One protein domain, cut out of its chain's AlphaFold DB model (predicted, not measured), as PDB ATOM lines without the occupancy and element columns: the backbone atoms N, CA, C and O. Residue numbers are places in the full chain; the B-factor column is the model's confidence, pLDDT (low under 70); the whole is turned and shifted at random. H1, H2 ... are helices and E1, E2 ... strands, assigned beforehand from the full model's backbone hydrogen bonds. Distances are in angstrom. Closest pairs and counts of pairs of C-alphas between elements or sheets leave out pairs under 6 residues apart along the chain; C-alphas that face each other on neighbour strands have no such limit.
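AT A GLANCE: This is residues 2 to 43 of the 309 residues of the protein "Radical SAM core domain-containing protein" of Desulfobacteraceae bacterium 4484_190.3 (UniProt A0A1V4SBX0). With little regular structure, this domain is a two-stranded hairpin, E1 and E2, making one end of an elongated outline, with loops and the short helix H1 at the other. The printed part has 42 residues, with one named helix and two named strands in the order H1, E1, E2. The class is mixed, helices and strands, with only 15 residues in named elements. It is loose, with a radius of gyration of the C-alphas of 11.6 A and spans of 34 by 18 by 14 A.

HOW THE PARTS SIT: E1, residues 17 to 21, and E2, residues 27 to 32, are antiparallel neighbours at 160 degrees and form a hairpin. N 18 and O 31 are within hydrogen-bond range at 2.8 A. H1, residues 2 to 5, is apart from E2 and too short for an O i to N i+4 pair.

IN THESE COORDINATES: E1 spans 12.8 A from C-alpha 17 at (-13.510, -44.415, 28.105). E2 spans 14.1 A, ending at C-alpha 32, (-16.480, -45.119, 24.803). H1 spans 5.3 A.

THE WHOLE: The farthest C-alphas, of Asp 4 and Gly 24, are 34.8 A apart. The link H1 to E1 is long. The printed part has no cut, and no printed residue is under 70 in pLDDT.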
ATOM      1  N   LEU A   2     -10.010 -56.767  33.196       89.19
ATOM      2  CA  LEU A   2     -10.802 -55.511  33.150       89.19
ATOM      3  C   LEU A   2     -11.872 -55.530  32.050       89.19
ATOM      4  O   LEU A   2     -13.022 -55.205  32.300       89.19
ATOM      5  N   LYS A   3     -11.510 -55.990  30.849       90.56
ATOM      6  CA  LYS A   3     -12.455 -56.161  29.742       90.56
ATOM      7  C   LYS A   3     -13.651 -57.044  30.115       90.56
ATOM      8  O   LYS A   3     -14.744 -56.746  29.663       90.56
ATOM      9  N   ASP A   4     -13.470 -58.060  30.948       92.81
ATOM     10  CA  ASP A   4     -14.535 -59.009  31.298       92.81
ATOM     11  C   ASP A   4     -15.492 -58.418  32.345       92.81
ATOM     12  O   ASP A   4     -16.698 -58.644  32.288       92.81
ATOM     13  N   LEU A   5     -14.978 -57.568  33.247       93.88
ATOM     14  CA  LEU A   5     -15.783 -56.869  34.256       93.88
ATOM     15  C   LEU A   5     -16.830 -55.924  33.646       93.88
ATOM     16  O   LEU A   5     -17.811 -55.609  34.312       93.88
ATOM     17  N   ARG A   6     -16.663 -55.502  32.382       93.25
ATOM     18  CA  ARG A   6     -17.615 -54.615  31.685       93.25
ATOM     19  C   ARG A   6     -18.994 -55.249  31.481       93.25
ATOM     20  O   ARG A   6     -19.967 -54.539  31.259       93.25
ATOM     21  N   HIS A   7     -19.073 -56.578  31.564       92.19
ATOM     22  CA  HIS A   7     -20.323 -57.328  31.454       92.19
ATOM     23  C   HIS A   7     -21.099 -57.398  32.779       92.19
ATOM     24  O   HIS A   7     -22.235 -57.868  32.793       92.19
ATOM     25  N   ILE A   8     -20.522 -56.919  33.888       92.12
ATOM     26  CA  ILE A   8     -21.197 -56.840  35.186       92.12
ATOM     27  C   ILE A   8     -21.879 -55.465  35.303       92.12
ATOM     28  O   ILE A   8     -21.193 -54.439  35.265       92.12
ATOM     29  N   PRO A   9     -23.213 -55.405  35.479       90.56
ATOM     30  CA  PRO A   9     -23.926 -54.143  35.648       90.56
ATOM     31  C   PRO A   9     -23.355 -53.293  36.792       90.56
ATOM     32  O   PRO A   9     -23.002 -53.804  37.852       90.56
ATOM     33  N   GLY A  10     -23.316 -51.976  36.602       91.44
ATOM     34  CA  GLY A  10     -22.903 -51.001  37.614       91.44
ATOM     35  C   GLY A  10     -21.397 -50.796  37.763       91.44
ATOM     36  O   GLY A  10     -21.004 -49.847  38.438       91.44
ATOM     37  N   ILE A  11     -20.557 -51.620  37.137       94.12
ATOM     38  CA  ILE A  11     -19.108 -51.404  37.144       94.12
ATOM     39  C   ILE A  11     -18.774 -50.339  36.102       94.12
ATOM     40  O   ILE A  11     -19.115 -50.501  34.941       94.12
ATOM     41  N   TYR A  12     -18.095 -49.264  36.510       93.19
ATOM     42  CA  TYR A  12     -17.468 -48.298  35.604       93.19
ATOM     43  C   TYR A  12     -15.977 -48.615  35.483       93.19
ATOM     44  O   TYR A  12     -15.305 -48.831  36.490       93.19
ATOM     45  N   ILE A  13     -15.449 -48.634  34.255       95.25
ATOM     46  CA  ILE A  13     -14.038 -48.949  33.985       95.25
ATOM     47  C   ILE A  13     -13.430 -47.761  33.236       95.25
ATOM     48  O   ILE A  13     -13.540 -47.714  32.011       95.25
ATOM     49  N   PRO A  14     -12.793 -46.806  33.939       94.56
ATOM     50  CA  PRO A  14     -12.342 -45.549  33.343       94.56
ATOM     51  C   PRO A  14     -11.436 -45.718  32.119       94.56
ATOM     52  O   PRO A  14     -11.560 -44.968  31.164       94.56
ATOM     53  N   SER A  15     -10.566 -46.733  32.103       95.19
ATOM     54  CA  SER A  15      -9.637 -46.988  30.991       95.19
ATOM     55  C   SER A  15     -10.308 -47.447  29.690       95.19
ATOM     56  O   SER A  15      -9.638 -47.523  28.663       95.19
ATOM     57  N   LEU A  16     -11.609 -47.755  29.716       95.75
ATOM     58  CA  LEU A  16     -12.414 -48.081  28.534       95.75
ATOM     59  C   LEU A  16     -13.189 -46.867  27.997       95.75
ATOM     60  O   LEU A  16     -13.971 -47.012  27.061       95.75
ATOM     61  N   PHE A  17     -12.948 -45.679  28.558       96.06
ATOM     62  CA  PHE A  17     -13.510 -44.415  28.105       96.06
ATOM     63  C   PHE A  17     -12.401 -43.374  27.933       96.06
ATOM     64  O   PHE A  17     -11.447 -43.306  28.706       96.06
ATOM     65  N   ARG A  18     -12.535 -42.519  26.923       96.75
ATOM     66  CA  ARG A  18     -11.685 -41.351  26.709       96.75
ATOM     67  C   ARG A  18     -12.469 -40.095  27.057       96.75
ATOM     68  O   ARG A  18     -13.479 -39.788  26.431       96.75
ATOM     69  N   VAL A  19     -12.002 -39.362  28.063       95.44
ATOM     70  CA  VAL A  19     -12.609 -38.088  28.463       95.44
ATOM     71  C   VAL A  19     -11.977 -36.962  27.654       95.44
ATOM     72  O   VAL A  19     -10.761 -36.782  27.664       95.44
ATOM     73  N   HIS A  20     -12.813 -36.197  26.963       95.81
ATOM     74  CA  HIS A  20     -12.422 -34.999  26.231       95.81
ATOM     75  C   HIS A  20     -12.727 -33.782  27.093       95.81
ATOM     76  O   HIS A  20     -13.855 -33.638  27.559       95.81
ATOM     77  N   TYR A  21     -11.754 -32.896  27.283       94.56
ATOM     78  CA  TYR A  21     -11.910 -31.681  28.084       94.56
ATOM     79  C   TYR A  21     -11.966 -30.435  27.194       94.56
ATOM     80  O   TYR A  21     -11.390 -30.397  26.107       94.56
ATOM     81  N   GLN A  22     -12.686 -29.413  27.646       93.81
ATOM     82  CA  GLN A  22     -12.656 -28.074  27.069       93.81
ATOM     83  C   GLN A  22     -11.412 -27.312  27.561       93.81
ATOM     84  O   GLN A  22     -10.867 -27.648  28.621       93.81
ATOM     85  N   PRO A  23     -10.966 -26.257  26.847       91.06
ATOM     86  CA  PRO A  23      -9.994 -25.314  27.393       91.06
ATOM     87  C   PRO A  23     -10.464 -24.795  28.761       91.06
ATOM     88  O   PRO A  23     -11.602 -24.350  28.893       91.06
ATOM     89  N   GLY A  24      -9.610 -24.890  29.782       81.56
ATOM     90  CA  GLY A  24      -9.950 -24.508  31.160       81.56
ATOM     91  C   GLY A  24     -10.420 -25.651  32.070       81.56
ATOM     92  O   GLY A  24     -10.625 -25.410  33.255       81.56
ATOM     93  N   GLY A  25     -10.554 -26.886  31.566       83.69
ATOM     94  CA  GLY A  25     -10.730 -28.084  32.403       83.69
ATOM     95  C   GLY A  25     -12.124 -28.734  32.508       83.69
ATOM     96  O   GLY A  25     -12.163 -29.877  32.963       83.69
ATOM     97  N   PRO A  26     -13.264 -28.136  32.093       87.31
ATOM     98  CA  PRO A  26     -14.548 -28.846  32.088       87.31
ATOM     99  C   PRO A  26     -14.588 -30.031  31.114       87.31
ATOM    100  O   PRO A  26     -13.974 -29.992  30.047       87.31
ATOM    101  N   VAL A  27     -15.362 -31.073  31.433       89.50
ATOM    102  CA  VAL A  27     -15.579 -32.220  30.532       89.50
ATOM    103  C   VAL A  27     -16.433 -31.790  29.331       89.50
ATOM    104  O   VAL A  27     -17.575 -31.371  29.489       89.50
ATOM    105  N   LYS A  28     -15.886 -31.923  28.118       93.19
ATOM    106  CA  LYS A  28     -16.585 -31.737  26.834       93.19
ATOM    107  C   LYS A  28     -17.438 -32.953  26.475       93.19
ATOM    108  O   LYS A  28     -18.510 -32.802  25.903       93.19
ATOM    109  N   GLY A  29     -16.940 -34.150  26.767       92.69
ATOM    110  CA  GLY A  29     -17.616 -35.401  26.453       92.69
ATOM    111  C   GLY A  29     -16.812 -36.613  26.903       92.69
ATOM    112  O   GLY A  29     -15.621 -36.511  27.193       92.69
ATOM    113  N   VAL A  30     -17.478 -37.762  26.958       94.19
ATOM    114  CA  VAL A  30     -16.870 -39.050  27.299       94.19
ATOM    115  C   VAL A  30     -17.119 -39.997  26.131       94.19
ATOM    116  O   VAL A  30     -18.264 -40.289  25.803       94.19
ATOM    117  N   GLU A  31     -16.046 -40.424  25.476       96.19
ATOM    118  CA  GLU A  31     -16.070 -41.313  24.315       96.19
ATOM    119  C   GLU A  31     -15.811 -42.760  24.769       96.19
ATOM    120  O   GLU A  31     -14.753 -43.032  25.344       96.19
ATOM    121  N   PRO A  32     -16.729 -43.706  24.531       96.31
ATOM    122  CA  PRO A  32     -16.480 -45.119  24.803       96.31
ATOM    123  C   PRO A  32     -15.483 -45.708  23.797       96.31
ATOM    124  O   PRO A  32     -15.600 -45.497  22.593       96.31
ATOM    125  N   LEU A  33     -14.520 -46.497  24.280       96.00
ATOM    126  CA  LEU A  33     -13.486 -47.122  23.441       96.00
ATOM    127  C   LEU A  33     -13.895 -48.492  22.880       96.00
ATOM    128  O   LEU A  33     -13.162 -49.066  22.076       96.00
ATOM    129  N   LEU A  34     -15.034 -49.038  23.318       94.69
ATOM    130  CA  LEU A  34     -15.545 -50.346  22.909       94.69
ATOM    131  C   LEU A  34     -17.013 -50.247  22.486       94.69
ATOM    132  O   LEU A  34     -17.833 -49.669  23.197       94.69
ATOM    133  N   GLN A  35     -17.360 -50.865  21.354       92.62
ATOM    134  CA  GLN A  35     -18.704 -50.796  20.769       92.62
ATOM    135  C   GLN A  35     -19.793 -51.429  21.652       92.62
ATOM    136  O   GLN A  35     -20.926 -50.962  21.657       92.62
ATOM    137  N   ASP A  36     -19.457 -52.459  22.426       92.19
ATOM    138  CA  ASP A  36     -20.380 -53.185  23.308       92.19
ATOM    139  C   ASP A  36     -20.483 -52.587  24.723       92.19
ATOM    140  O   ASP A  36     -21.203 -53.115  25.569       92.19
ATOM    141  N   TYR A  37     -19.772 -51.490  24.997       93.75
ATOM    142  CA  TYR A  37     -19.696 -50.865  26.317       93.75
ATOM    143  C   TYR A  37     -19.727 -49.338  26.202       93.75
ATOM    144  O   TYR A  37     -18.768 -48.628  26.499       93.75
ATOM    145  N   GLN A  38     -20.860 -48.849  25.695       92.88
ATOM    146  CA  GLN A  38     -21.085 -47.437  25.382       92.88
ATOM    147  C   GLN A  38     -21.482 -46.606  26.610       92.88
ATOM    148  O   GLN A  38     -21.169 -45.422  26.690       92.88
ATOM    149  N   GLU A  39     -22.161 -47.226  27.575       92.00
ATOM    150  CA  GLU A  39     -22.684 -46.578  28.776       92.00
ATOM    151  C   GLU A  39     -22.589 -47.510  29.988       92.00
ATOM    152  O   GLU A  39     -22.646 -48.736  29.858       92.00
ATOM    153  N   VAL A  40     -22.492 -46.930  31.187       92.19
ATOM    154  CA  VAL A  40     -22.581 -47.692  32.436       92.19
ATOM    155  C   VAL A  40     -24.015 -47.674  32.927       92.19
ATOM    156  O   VAL A  40     -24.546 -46.637  33.326       92.19
ATOM    157  N   ARG A  41     -24.638 -48.850  32.957       89.62
ATOM    158  CA  ARG A  41     -25.957 -49.018  33.563       89.62
ATOM    159  C   ARG A  41     -25.806 -49.269  35.046       89.62
ATOM    160  O   ARG A  41     -25.105 -50.186  35.456       89.62
ATOM    161  N   LYS A  42     -26.492 -48.466  35.849       89.69
ATOM    162  CA  LYS A  42     -26.550 -48.636  37.299       89.69
ATOM    163  C   LYS A  42     -27.068 -50.034  37.664       89.69
ATOM    164  O   LYS A  42     -28.124 -50.442  37.185       89.69
ATOM    165  N   ALA A  43     -26.377 -50.714  38.579       92.00
ATOM    166  CA  ALA A  43     -26.874 -51.942  39.189       92.00
ATOM    167  C   ALA A  43     -28.003 -51.631  40.181       92.00
ATOM    168  O   ALA A  43     -27.869 -50.786  41.071       92.00
TER     169      ALA A  43